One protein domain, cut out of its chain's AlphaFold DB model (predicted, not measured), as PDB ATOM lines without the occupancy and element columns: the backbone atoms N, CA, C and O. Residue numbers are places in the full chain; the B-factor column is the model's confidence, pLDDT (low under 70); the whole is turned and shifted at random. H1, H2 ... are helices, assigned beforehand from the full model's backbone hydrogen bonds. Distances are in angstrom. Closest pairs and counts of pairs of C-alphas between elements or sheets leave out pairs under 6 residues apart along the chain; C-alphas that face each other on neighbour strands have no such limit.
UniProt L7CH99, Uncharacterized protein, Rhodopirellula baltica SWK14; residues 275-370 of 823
ATOM      1  N   LEU A 275      49.284 -28.849  23.028       79.88
ATOM      2  CA  LEU A 275      49.154 -29.051  21.578       79.88
ATOM      3  C   LEU A 275      47.971 -28.259  20.993       79.88
ATOM      4  O   LEU A 275      47.108 -28.781  20.282       79.88
ATOM      5  N   PHE A 276      47.915 -26.952  21.267       78.38
ATOM      6  CA  PHE A 276      46.761 -26.101  20.935       78.38
ATOM      7  C   PHE A 276      46.425 -26.053  19.439       78.38
ATOM      8  O   PHE A 276      45.267 -25.869  19.062       78.38
ATOM      9  N   HIS A 277      47.417 -26.230  18.563       82.44
ATOM     10  CA  HIS A 277      47.175 -26.301  17.124       82.44
ATOM     11  C   HIS A 277      46.302 -27.504  16.735       82.44
ATOM     12  O   HIS A 277      45.419 -27.381  15.883       82.44
ATOM     13  N   GLU A 278      46.535 -28.654  17.367       82.25
ATOM     14  CA  GLU A 278      45.787 -29.889  17.127       82.25
ATOM     15  C   GLU A 278      44.380 -29.798  17.712       82.25
ATOM     16  O   GLU A 278      43.409 -30.174  17.053       82.25
ATOM     17  N   VAL A 279      44.250 -29.179  18.890       80.00
ATOM     18  CA  VAL A 279      42.952 -28.843  19.489       80.00
ATOM     19  C   VAL A 279      42.118 -27.985  18.534       80.00
ATOM     20  O   VAL A 279      40.966 -28.307  18.252       80.00
ATOM     21  N   LEU A 280      42.699 -26.919  17.975       84.94
ATOM     22  CA  LEU A 280      42.004 -26.042  17.027       84.94
ATOM     23  C   LEU A 280      41.618 -26.765  15.731       84.94
ATOM     24  O   LEU A 280      40.575 -26.468  15.146       84.94
ATOM     25  N   LEU A 281      42.434 -27.713  15.264       87.50
ATOM     26  CA  LEU A 281      42.079 -28.561  14.127       87.50
ATOM     27  C   LEU A 281      40.865 -29.439  14.447       87.50
ATOM     28  O   LEU A 281      39.919 -29.444  13.661       87.50
ATOM     29  N   LYS A 282      40.853 -30.108  15.608       83.56
ATOM     30  CA  LYS A 282      39.721 -30.936  16.052       83.56
ATOM     31  C   LYS A 282      38.441 -30.119  16.222       83.56
ATOM     32  O   LYS A 282      37.417 -30.505  15.674       83.56
ATOM     33  N   ILE A 283      38.504 -28.951  16.866       84.62
ATOM     34  CA  ILE A 283      37.349 -28.048  17.032       84.62
ATOM     35  C   ILE A 283      36.747 -27.659  15.677       84.62
ATOM     36  O   ILE A 283      35.533 -27.727  15.505       84.62
ATOM     37  N   ASN A 284      37.581 -27.283  14.702       86.75
ATOM     38  CA  ASN A 284      37.104 -26.930  13.362       86.75
ATOM     39  C   ASN A 284      36.473 -28.128  12.635       86.75
ATOM     40  O   ASN A 284      35.501 -27.954  11.901       86.75
ATOM     41  N   THR A 285      37.016 -29.334  12.816       86.62
ATOM     42  CA  THR A 285      36.431 -30.568  12.273       86.62
ATOM     43  C   THR A 285      35.072 -30.853  12.913       86.62
ATOM     44  O   THR A 285      34.086 -30.997  12.198       86.62
ATOM     45  N   TRP A 286      34.982 -30.803  14.244       84.31
ATOM     46  CA  TRP A 286      33.745 -31.034  14.993       84.31
ATOM     47  C   TRP A 286      32.660 -30.002  14.693       84.31
ATOM     48  O   TRP A 286      31.479 -30.336  14.669       84.31
ATOM     49  N   GLU A 287      33.040 -28.751  14.433       84.75
ATOM     50  CA  GLU A 287      32.110 -27.724  13.964       84.75
ATOM     51  C   GLU A 287      31.543 -28.082  12.585       84.75
ATOM     52  O   GLU A 287      30.328 -28.061  12.394       84.75
ATOM     53  N   LYS A 288      32.409 -28.437  11.624       86.31
ATOM     54  CA  LYS A 288      31.994 -28.810  10.259       86.31
ATOM     55  C   LYS A 288      31.092 -30.041  10.241       86.31
ATOM     56  O   LYS A 288      30.198 -30.123   9.406       86.31
ATOM     57  N   GLU A 289      31.329 -30.973  11.154       84.88
ATOM     58  CA  GLU A 289      30.551 -32.203  11.310       84.88
ATOM     59  C   GLU A 289      29.285 -32.009  12.167       84.88
ATOM     60  O   GLU A 289      28.488 -32.936  12.310       84.88
ATOM     61  N   GLY A 290      29.065 -30.807  12.715       84.19
ATOM     62  CA  GLY A 290      27.888 -30.470  13.518       84.19
ATOM     63  C   GLY A 290      27.880 -31.086  14.921       84.19
ATOM     64  O   GLY A 290      26.827 -31.143  15.552       84.19
ATOM     65  N   TRP A 291      29.026 -31.558  15.417       81.31
ATOM     66  CA  TRP A 291      29.149 -32.218  16.725       81.31
ATOM     67  C   TRP A 291      29.167 -31.238  17.897       81.31
ATOM     68  O   TRP A 291      28.798 -31.602  19.010       81.31
ATOM     69  N   ILE A 292      29.580 -29.990  17.663       76.12
ATOM     70  CA  ILE A 292      29.598 -28.939  18.683       76.12
ATOM     71  C   ILE A 292      28.819 -27.713  18.216       76.12
ATOM     72  O   ILE A 292      28.858 -27.326  17.048       76.12
ATOM     73  N   SER A 293      28.119 -27.070  19.152       81.75
ATOM     74  CA  SER A 293      27.394 -25.833  18.865       81.75
ATOM     75  C   SER A 293      28.357 -24.650  18.657       81.75
ATOM     76  O   SER A 293      29.466 -24.654  19.205       81.75
ATOM     77  N   PRO A 294      27.940 -23.577  17.957       82.25
ATOM     78  CA  PRO A 294      28.727 -22.345  17.864       82.25
ATOM     79  C   PRO A 294      29.097 -21.744  19.229       82.25
ATOM     80  O   PRO A 294      30.182 -21.182  19.369       82.25
ATOM     81  N   ALA A 295      28.225 -21.886  20.236       74.00
ATOM     82  CA  ALA A 295      28.489 -21.430  21.599       74.00
ATOM     83  C   ALA A 295      29.586 -22.269  22.274       74.00
ATOM     84  O   ALA A 295      30.529 -21.713  22.831       74.00
ATOM     85  N   THR A 296      29.516 -23.600  22.153       75.00
ATOM     86  CA  THR A 296      30.540 -24.532  22.658       75.00
ATOM     87  C   THR A 296      31.891 -24.277  21.999       75.00
ATOM     88  O   THR A 296      32.908 -24.209  22.681       75.00
ATOM     89  N   ARG A 297      31.906 -24.071  20.678       83.69
ATOM     90  CA  ARG A 297      33.109 -23.682  19.937       83.69
ATOM     91  C   ARG A 297      33.705 -22.393  20.503       83.69
ATOM     92  O   ARG A 297      34.894 -22.366  20.791       83.69
ATOM     93  N   ASN A 298      32.905 -21.340  20.675       79.31
ATOM     94  CA  ASN A 298      33.402 -20.070  21.211       79.31
ATOM     95  C   ASN A 298      34.000 -20.246  22.617       79.31
ATOM     96  O   ASN A 298      35.114 -19.797  22.847       79.31
ATOM     97  N   ALA A 299      33.337 -20.997  23.502       71.06
ATOM     98  CA  ALA A 299      33.861 -21.294  24.836       71.06
ATOM     99  C   ALA A 299      35.196 -22.066  24.800       71.06
ATOM    100  O   ALA A 299      36.096 -21.787  25.589       71.06
ATOM    101  N   LEU A 300      35.358 -23.013  23.868       75.12
ATOM    102  CA  LEU A 300      36.628 -23.722  23.676       75.12
ATOM    103  C   LEU A 300      37.724 -22.793  23.138       75.12
ATOM    104  O   LEU A 300      38.862 -22.869  23.590       75.12
ATOM    105  N   HIS A 301      37.394 -21.891  22.214       83.62
ATOM    106  CA  HIS A 301      38.323 -20.862  21.745       83.62
ATOM    107  C   HIS A 301      38.745 -19.907  22.872       83.62
ATOM    108  O   HIS A 301      39.934 -19.617  22.991       83.62
ATOM    109  N   ASP A 302      37.821 -19.488  23.741       75.19
ATOM    110  CA  ASP A 302      38.121 -18.661  24.918       75.19
ATOM    111  C   ASP A 302      39.004 -19.411  25.932       75.19
ATOM    112  O   ASP A 302      39.924 -18.834  26.519       75.19
ATOM    113  N   ALA A 303      38.786 -20.719  26.105       70.25
ATOM    114  CA  ALA A 303      39.631 -21.565  26.945       70.25
ATOM    115  C   ALA A 303      41.060 -21.688  26.388       70.25
ATOM    116  O   ALA A 303      42.024 -21.580  27.147       70.25
ATOM    117  N   ILE A 304      41.214 -21.852  25.068       77.69
ATOM    118  CA  ILE A 304      42.529 -21.858  24.404       77.69
ATOM    119  C   ILE A 304      43.192 -20.486  24.529       77.69
ATOM    120  O   ILE A 304      44.365 -20.417  24.875       77.69
ATOM    121  N   TYR A 305      42.451 -19.396  24.304       81.06
ATOM    122  CA  TYR A 305      42.953 -18.034  24.493       81.06
ATOM    123  C   TYR A 305      43.493 -17.838  25.914       81.06
ATOM    124  O   TYR A 305      44.631 -17.411  26.091       81.06
ATOM    125  N   THR A 306      42.713 -18.233  26.923       73.31
ATOM    126  CA  THR A 306      43.112 -18.170  28.335       73.31
ATOM    127  C   THR A 306      44.361 -19.002  28.597       73.31
ATOM    128  O   THR A 306      45.285 -18.536  29.261       73.31
ATOM    129  N   GLN A 307      44.435 -20.213  28.043       72.81
ATOM    130  CA  GLN A 307      45.611 -21.055  28.215       72.81
ATOM    131  C   GLN A 307      46.857 -20.487  27.544       72.81
ATOM    132  O   GLN A 307      47.920 -20.560  28.141       72.81
ATOM    133  N   LEU A 308      46.750 -19.833  26.388       74.62
ATOM    134  CA  LEU A 308      47.895 -19.158  25.764       74.62
ATOM    135  C   LEU A 308      48.462 -18.038  26.649       74.62
ATOM    136  O   LEU A 308      49.677 -17.847  26.692       74.62
ATOM    137  N   LEU A 309      47.604 -17.331  27.393       72.81
ATOM    138  CA  LEU A 309      48.047 -16.346  28.387       72.81
ATOM    139  C   LEU A 309      48.782 -17.010  29.565       72.81
ATOM    140  O   LEU A 309      49.739 -16.440  30.092       72.81
ATOM    141  N   ILE A 310      48.353 -18.208  29.972       67.00
ATOM    142  CA  ILE A 310      48.940 -18.963  31.088       67.00
ATOM    143  C   ILE A 310      50.269 -19.611  30.682       67.00
ATOM    144  O   ILE A 310      51.264 -19.467  31.394       67.00
ATOM    145  N   THR A 311      50.304 -20.318  29.548       69.06
ATOM    146  CA  THR A 311      51.475 -21.072  29.076       69.06
ATOM    147  C   THR A 311      52.563 -20.175  28.501       69.06
ATOM    148  O   THR A 311      53.718 -20.593  28.462       69.06
ATOM    149  N   ARG A 312      52.219 -18.947  28.082       75.12
ATOM    150  CA  ARG A 312      53.160 -17.921  27.590       75.12
ATOM    151  C   ARG A 312      53.998 -18.397  26.393       75.12
ATOM    152  O   ARG A 312      55.105 -17.917  26.186       75.12
ATOM    153  N   THR A 313      53.491 -19.359  25.616       66.31
ATOM    154  CA  THR A 313      54.231 -20.041  24.541       66.31
ATOM    155  C   THR A 313      54.360 -19.164  23.286       66.31
ATOM    156  O   THR A 313      53.361 -18.982  22.583       66.31
ATOM    157  N   PRO A 314      55.563 -18.663  22.942       57.38
ATOM    158  CA  PRO A 314      55.774 -17.774  21.797       57.38
ATOM    159  C   PRO A 314      55.921 -18.545  20.475       57.38
ATOM    160  O   PRO A 314      55.501 -18.069  19.423       57.38
ATOM    161  N   ASP A 315      56.463 -19.763  20.524       56.91
ATOM    162  CA  ASP A 315      56.998 -20.452  19.341       56.91
ATOM    163  C   ASP A 315      55.923 -21.071  18.429       56.91
ATOM    164  O   ASP A 315      56.152 -21.284  17.240       56.91
ATOM    165  N   GLN A 316      54.716 -21.316  18.950       61.75
ATOM    166  CA  GLN A 316      53.580 -21.847  18.176       61.75
ATOM    167  C   GLN A 316      52.536 -20.776  17.811       61.75
ATOM    168  O   GLN A 316      51.535 -21.062  17.144       61.75
ATOM    169  N   ALA A 317      52.789 -19.526  18.209       66.88
ATOM    170  CA  ALA A 317      51.900 -18.382  18.057       66.88
ATOM    171  C   ALA A 317      51.354 -18.226  16.632       66.88
ATOM    172  O   ALA A 317      50.151 -18.089  16.447       66.88
ATOM    173  N   GLY A 318      52.207 -18.284  15.604       73.94
ATOM    174  CA  GLY A 318      51.786 -18.010  14.224       73.94
ATOM    175  C   GLY A 318      50.697 -18.960  13.713       73.94
ATOM    176  O   GLY A 318      49.680 -18.519  13.178       73.94
ATOM    177  N   ALA A 319      50.879 -20.266  13.923       77.88
ATOM    178  CA  ALA A 319      49.951 -21.291  13.448       77.88
ATOM    179  C   ALA A 319      48.675 -21.382  14.302       77.88
ATOM    180  O   ALA A 319      47.611 -21.731  13.784       77.88
ATOM    181  N   ILE A 320      48.776 -21.080  15.600       81.38
ATOM    182  CA  ILE A 320      47.638 -21.025  16.524       81.38
ATOM    183  C   ILE A 320      46.808 -19.767  16.252       81.38
ATOM    184  O   ILE A 320      45.607 -19.873  16.025       81.38
ATOM    185  N   TYR A 321      47.428 -18.588  16.174       83.88
ATOM    186  CA  TYR A 321      46.744 -17.310  15.945       83.88
ATOM    187  C   TYR A 321      46.052 -17.229  14.585       83.88
ATOM    188  O   TYR A 321      45.036 -16.553  14.468       83.88
ATOM    189  N   ALA A 322      46.550 -17.939  13.569       84.75
ATOM    190  CA  ALA A 322      45.875 -18.032  12.275       84.75
ATOM    191  C   ALA A 322      44.548 -18.818  12.334       84.75
ATOM    192  O   ALA A 322      43.688 -18.627  11.477       84.75
ATOM    193  N   LYS A 323      44.386 -19.721  13.313       86.81
ATOM    194  CA  LYS A 323      43.223 -20.619  13.448       86.81
ATOM    195  C   LYS A 323      42.330 -20.286  14.647       86.81
ATOM    196  O   LYS A 323      41.167 -20.687  14.670       86.81
ATOM    197  N   LEU A 324      42.857 -19.581  15.643       87.75
ATOM    198  CA  LEU A 324      42.126 -19.149  16.825       87.75
ATOM    199  C   LEU A 324      41.195 -17.993  16.447       87.75
ATOM    200  O   LEU A 324      41.652 -16.919  16.066       87.75
ATOM    201  N   ARG A 325      39.881 -18.195  16.582       88.31
ATOM    202  CA  ARG A 325      38.922 -17.088  16.562       88.31
ATOM    203  C   ARG A 325      39.203 -16.168  17.752       88.31
ATOM    204  O   ARG A 325      39.140 -16.651  18.883       88.31
ATOM    205  N   PRO A 326      39.529 -14.891  17.512       84.25
ATOM    206  CA  PRO A 326      39.802 -13.962  18.588       84.25
ATOM    207  C   PRO A 326      38.517 -13.613  19.343       84.25
ATOM    208  O   PRO A 326      37.446 -13.552  18.726       84.25
ATOM    209  N   PRO A 327      38.610 -13.329  20.650       84.12
ATOM    210  CA  PRO A 327      37.494 -12.738  21.361       84.12
ATOM    211  C   PRO A 327      37.216 -11.332  20.806       84.12
ATOM    212  O   PRO A 327      38.123 -10.635  20.346       84.12
ATOM    213  N   ALA A 328      35.957 -10.890  20.867       82.00
ATOM    214  CA  ALA A 328      35.535  -9.601  20.299       82.00
ATOM    215  C   ALA A 328      36.299  -8.396  20.884       82.00
ATOM    216  O   ALA A 328      36.493  -7.384  20.210       82.00
ATOM    217  N   TRP A 329      36.764  -8.511  22.129       81.38
ATOM    218  CA  TRP A 329      37.519  -7.467  22.814       81.38
ATOM    219  C   TRP A 329      39.029  -7.459  22.496       81.38
ATOM    220  O   TRP A 329      39.698  -6.464  22.767       81.38
ATOM    221  N   ASP A 330      39.563  -8.512  21.872       86.19
ATOM    222  CA  ASP A 330      40.950  -8.577  21.390       86.19
ATOM    223  C   ASP A 330      41.010  -9.181  19.971       86.19
ATOM    224  O   ASP A 330      41.566 -10.263  19.755       86.19
ATOM    225  N   PRO A 331      40.449  -8.483  18.961       86.25
ATOM    226  CA  PRO A 331      40.275  -9.017  17.609       86.25
ATOM    227  C   PRO A 331      41.600  -9.314  16.892       86.25
ATOM    228  O   PRO A 331      41.618 -10.000  15.872       86.25
ATOM    229  N   LYS A 332      42.720  -8.778  17.389       88.25
ATOM    230  CA  LYS A 332      44.053  -8.956  16.796       88.25
ATOM    231  C   LYS A 332      44.918  -9.956  17.561       88.25
ATOM    232  O   LYS A 332      46.062 -10.179  17.139       88.25
ATOM    233  N   LEU A 333      44.397 -10.553  18.638       87.19
ATOM    234  CA  LEU A 333      45.164 -11.374  19.581       87.19
ATOM    235  C   LEU A 333      46.408 -10.620  20.071       87.19
ATOM    236  O   LEU A 333      47.507 -11.173  20.129       87.19
ATOM    237  N   ALA A 334      46.258  -9.318  20.307       86.12
ATOM    238  CA  ALA A 334      47.347  -8.422  20.649       86.12
ATOM    239  C   ALA A 334      47.916  -8.744  22.034       86.12
ATOM    240  O   ALA A 334      49.132  -8.677  22.202       86.12
ATOM    241  N   LEU A 335      47.082  -9.171  22.988       84.88
ATOM    242  CA  LEU A 335      47.543  -9.497  24.337       84.88
ATOM    243  C   LEU A 335      48.383 -10.784  24.388       84.88
ATOM    244  O   LEU A 335      49.516 -10.705  24.862       84.88
ATOM    245  N   PRO A 336      47.931 -11.945  23.864       82.81
ATOM    246  CA  PRO A 336      48.768 -13.142  23.801       82.81
ATOM    247  C   PRO A 336      50.079 -12.921  23.038       82.81
ATOM    248  O   PRO A 336      51.106 -13.481  23.412       82.81
ATOM    249  N   LYS A 337      50.075 -12.084  21.988       83.75
ATOM    250  CA  LYS A 337      51.294 -11.704  21.255       83.75
ATOM    251  C   LYS A 337      52.255 -10.904  22.125       83.75
ATOM    252  O   LYS A 337      53.411 -11.298  22.230       83.75
ATOM    253  N   ALA A 338      51.771  -9.841  22.765       83.81
ATOM    254  CA  ALA A 338      52.584  -8.996  23.634       83.81
ATOM    255  C   ALA A 338      53.146  -9.791  24.823       83.81
ATOM    256  O   ALA A 338      54.329  -9.686  25.124       83.81
ATOM    257  N   ILE A 339      52.328 -10.650  25.448       81.69
ATOM    258  CA  ILE A 339      52.774 -11.563  26.507       81.69
ATOM    259  C   ILE A 339      53.813 -12.545  25.958       81.69
ATOM    260  O   ILE A 339      54.918 -12.603  26.477       81.69
ATOM    261  N   GLY A 340      53.523 -13.285  24.887       80.94
ATOM    262  CA  GLY A 340      54.482 -14.241  24.324       80.94
ATOM    263  C   GLY A 340      55.834 -13.598  24.002       80.94
ATOM    264  O   GLY A 340      56.871 -14.146  24.363       80.94
ATOM    265  N   GLN A 341      55.826 -12.401  23.408       81.75
ATOM    266  CA  GLN A 341      57.037 -11.624  23.131       81.75
ATOM    267  C   GLN A 341      57.775 -11.241  24.417       81.75
ATOM    268  O   GLN A 341      58.968 -11.518  24.526       81.75
ATOM    269  N   PHE A 342      57.064 -10.700  25.406       83.81
ATOM    270  CA  PHE A 342      57.621 -10.329  26.705       83.81
ATOM    271  C   PHE A 342      58.298 -11.496  27.430       83.81
ATOM    272  O   PHE A 342      59.400 -11.351  27.941       83.81
ATOM    273  N   PHE A 343      57.668 -12.669  27.439       80.38
ATOM    274  CA  PHE A 343      58.196 -13.847  28.128       80.38
ATOM    275  C   PHE A 343      59.288 -14.589  27.343       80.38
ATOM    276  O   PHE A 343      60.040 -15.358  27.938       80.38
ATOM    277  N   SER A 344      59.375 -14.376  26.027       81.25
ATOM    278  CA  SER A 344      60.449 -14.915  25.178       81.25
ATOM    279  C   SER A 344      61.709 -14.054  25.141       81.25
ATOM    280  O   SER A 344      62.774 -14.549  24.774       81.25
ATOM    281  N   GLY A 345      61.564 -12.764  25.444       82.31
ATOM    282  CA  GLY A 345      62.610 -11.759  25.313       82.31
ATOM    283  C   GLY A 345      63.405 -11.539  26.595       82.31
ATOM    284  O   GLY A 345      63.237 -12.234  27.597       82.31
ATOM    285  N   ASP A 346      64.274 -10.533  26.547       83.44
ATOM    286  CA  ASP A 346      64.877  -9.976  27.751       83.44
ATOM    287  C   ASP A 346      63.781  -9.237  28.546       83.44
ATOM    288  O   ASP A 346      63.194  -8.292  28.011       83.44
ATOM    289  N   PRO A 347      63.467  -9.637  29.794       82.81
ATOM    290  CA  PRO A 347      62.469  -8.953  30.612       82.81
ATOM    291  C   PRO A 347      62.835  -7.492  30.902       82.81
ATOM    292  O   PRO A 347      61.943  -6.723  31.238       82.81
ATOM    293  N   ALA A 348      64.105  -7.100  30.750       83.31
ATOM    294  CA  ALA A 348      64.536  -5.713  30.862       83.31
ATOM    295  C   ALA A 348      64.314  -4.893  29.572       83.31
ATOM    296  O   ALA A 348      64.473  -3.671  29.613       83.31
ATOM    297  N   ASP A 349      63.931  -5.514  28.444       84.75
ATOM    298  CA  ASP A 349      63.730  -4.834  27.157       84.75
ATOM    299  C   ASP A 349      62.554  -3.833  27.217       84.75
ATOM    300  O   ASP A 349      61.383  -4.232  27.317       84.75
ATOM    301  N   PRO A 350      62.812  -2.516  27.070       86.50
ATOM    302  CA  PRO A 350      61.761  -1.501  27.058       86.50
ATOM    303  C   PRO A 350      60.733  -1.699  25.937       86.50
ATOM    304  O   PRO A 350      59.583  -1.274  26.069       86.50
ATOM    305  N   HIS A 351      61.115  -2.335  24.823       87.12
ATOM    306  CA  HIS A 351      60.207  -2.556  23.702       87.12
ATOM    307  C   HIS A 351      59.081  -3.530  24.056       87.12
ATOM    308  O   HIS A 351      57.929  -3.293  23.683       87.12
ATOM    309  N   ALA A 352      59.392  -4.593  24.800       84.69
ATOM    310  CA  ALA A 352      58.414  -5.588  25.220       84.69
ATOM    311  C   ALA A 352      57.384  -4.988  26.197       84.69
ATOM    312  O   ALA A 352      56.177  -5.186  26.042       84.69
ATOM    313  N   HIS A 353      57.841  -4.155  27.135       87.69
ATOM    314  CA  HIS A 353      56.964  -3.369  28.006       87.69
ATOM    315  C   HIS A 353      56.064  -2.409  27.221       87.69
ATOM    316  O   HIS A 353      54.848  -2.409  27.414       87.69
ATOM    317  N   ALA A 354      56.629  -1.658  26.271       90.50
ATOM    318  CA  ALA A 354      55.866  -0.720  25.453       90.50
ATOM    319  C   ALA A 354      54.778  -1.410  24.609       90.50
ATOM    320  O   ALA A 354      53.743  -0.811  24.321       90.50
ATOM    321  N   GLN A 355      54.978  -2.662  24.189       88.81
ATOM    322  CA  GLN A 355      53.945  -3.426  23.480       88.81
ATOM    323  C   GLN A 355      52.760  -3.785  24.380       88.81
ATOM    324  O   GLN A 355      51.613  -3.678  23.942       88.81
ATOM    325  N   ILE A 356      53.024  -4.169  25.631       90.19
ATOM    326  CA  ILE A 356      51.980  -4.398  26.636       90.19
ATOM    327  C   ILE A 356      51.225  -3.097  26.912       90.19
ATOM    328  O   ILE A 356      49.994  -3.104  26.939       90.19
ATOM    329  N   ASP A 357      51.938  -1.981  27.070       92.25
ATOM    330  CA  ASP A 357      51.318  -0.682  27.349       92.25
ATOM    331  C   ASP A 357      50.417  -0.238  26.199       92.25
ATOM    332  O   ASP A 357      49.249   0.075  26.423       92.25
ATOM    333  N   ARG A 358      50.885  -0.359  24.950       92.12
ATOM    334  CA  ARG A 358      50.051  -0.117  23.761       92.12
ATOM    335  C   ARG A 358      48.823  -1.019  23.715       92.12
ATOM    336  O   ARG A 358      47.766  -0.579  23.267       92.12
ATOM    337  N   PHE A 359      48.942  -2.283  24.136       91.81
ATOM    338  CA  PHE A 359      47.778  -3.160  24.235       91.81
ATOM    339  C   PHE A 359      46.777  -2.601  25.253       91.81
ATOM    340  O   PHE A 359      45.618  -2.392  24.893       91.81
ATOM    341  N   VAL A 360      47.216  -2.301  26.478       91.38
ATOM    342  CA  VAL A 360      46.361  -1.745  27.538       91.38
ATOM    343  C   VAL A 360      45.707  -0.436  27.084       91.38
ATOM    344  O   VAL A 360      44.495  -0.286  27.222       91.38
ATOM    345  N   GLU A 361      46.454   0.478  26.468       92.50
ATOM    346  CA  GLU A 361      45.925   1.719  25.887       92.50
ATOM    347  C   GLU A 361      44.880   1.440  24.801       92.50
ATOM    348  O   GLU A 361      43.806   2.040  24.798       92.50
ATOM    349  N   SER A 362      45.131   0.473  23.913       92.00
ATOM    350  CA  SER A 362      44.173   0.117  22.863       92.00
ATOM    351  C   SER A 362      42.834  -0.363  23.433       92.00
ATOM    352  O   SER A 362      41.783  -0.057  22.859       92.00
ATOM    353  N   THR A 363      42.842  -1.020  24.605       90.69
ATOM    354  CA  THR A 363      41.605  -1.441  25.276       90.69
ATOM    355  C   THR A 363      40.738  -0.267  25.704       90.69
ATOM    356  O   THR A 363      39.534  -0.459  25.810       90.69
ATOM    357  N   GLN A 364      41.276   0.950  25.871       89.62
ATOM    358  CA  GLN A 364      40.498   2.147  26.234       89.62
ATOM    359  C   GLN A 364      39.581   2.640  25.111       89.62
ATOM    360  O   GLN A 364      38.579   3.294  25.373       89.62
ATOM    361  N   SER A 365      39.897   2.291  23.862       89.25
ATOM    362  CA  SER A 365      39.121   2.686  22.681       89.25
ATOM    363  C   SER A 365      38.178   1.592  22.166       89.25
ATOM    364  O   SER A 365      37.421   1.817  21.224       89.25
ATOM    365  N   ASN A 366      38.201   0.395  22.766       88.56
ATOM    366  CA  ASN A 366      37.415  -0.738  22.280       88.56
ATOM    367  C   ASN A 366      35.922  -0.600  22.660       88.56
ATOM    368  O   ASN A 366      35.624  -0.560  23.853       88.56
ATOM    369  N   PRO A 367      34.968  -0.561  21.711       90.94
ATOM    370  CA  PRO A 367      33.542  -0.413  22.021       90.94
ATOM    371  C   PRO A 367      32.905  -1.654  22.674       90.94
ATOM    372  O   PRO A 367      31.810  -1.553  23.215       90.94
ATOM    373  N   HIS A 368      33.565  -2.816  22.640       89.25
ATOM    374  CA  HIS A 368      33.060  -4.067  23.221       89.25
ATOM    375  C   HIS A 368      33.380  -4.243  24.710       89.25
ATOM    376  O   HIS A 368      33.000  -5.259  25.287       89.25
ATOM    377  N   LEU A 369      34.097  -3.298  25.319       85.06
ATOM    378  CA  LEU A 369      34.481  -3.343  26.728       85.06
ATOM    379  C   LEU A 369      33.739  -2.260  27.508       85.06
ATOM    380  O   LEU A 369      33.746  -1.092  27.111       85.06
ATOM    381  N   SER A 370      33.137  -2.637  28.637       89.00
ATOM    382  CA  SER A 370      32.670  -1.661  29.621       89.00
ATOM    383  C   SER A 370      33.857  -1.020  30.344       89.00
ATOM    384  O   SER A 370      34.963  -1.562  30.342       89.00
TER     385      SER A 370
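This is residues 275 to 370 of the 823 residues of an uncharacterized protein of Rhodopirellula baltica SWK14 (UniProt L7CH99). What shape do these atoms make? Two helical hairpins, H1 with H2 and H4 with H5, sit side by side but shifted along the longest axis, and they meet where the last part of H2 packs on H4. The short H3 packs on the first part of H1, and residues 322 to 333, with no named element, lead on to H4. What is the make-up? The printed part has 96 residues with five named helices, H1 to H5 in order, and no named strand: all helix. It is only just compact, close to loose, with a radius of gyration of the C-alphas of 14.6 A and spans of 46 by 31 by 18 A.

What touches the longest helix? H2, residues 294 to 311, and H1, residues 276 to 288, touch as a hairpin, opposite ways at a shallow tilt of 3 degrees, the closest C-alphas being Ile 283 and Arg 297, 6.7 A apart. With residues 305 to 309 alone, H2 touches H4, residues 334 to 344, the same way at a shallow tilt of 28 degrees; the closest C-alphas, Leu 309 and Pro 336, are 5.6 A apart. What comes next outward? H4 and H5, residues 350 to 363, touch as a hairpin, opposite ways at a shallow tilt of 18 degrees, with closest C-alphas Phe 342 and Ala 352 at 5.0 A. Packing is mostly aligned, with these three pairs at shallow tilts. Where is the shortest helix? H3, residues 317 to 321, touches H1 at residues 276 to 280 alone, the closest C-alphas being His 277 and Ile 320, 5.3 A apart. In H1 to H5 every O i to N i+4 pair is within hydrogen-bond range.

How long are the helices? H2 measures 25.4 A from first to last C-alpha, H5 20.2 A, H1 18.4 A, H4 15.3 A and H3 5.7 A. Where do the first and last helices lie? H1 begins at C-alpha 276 (46.761, -26.101, 20.935), and H5 ends at C-alpha 363 (41.605, -1.441, 25.276).

How far does it reach? The two C-alphas farthest apart, those of Gly 290 and Ala 348, are 47.5 A apart. Is it continuous and sure? The printed part has no cut, and the link H3 to H4 is long. Residues 310 to 311 and 313 to 317 are under pLDDT 70.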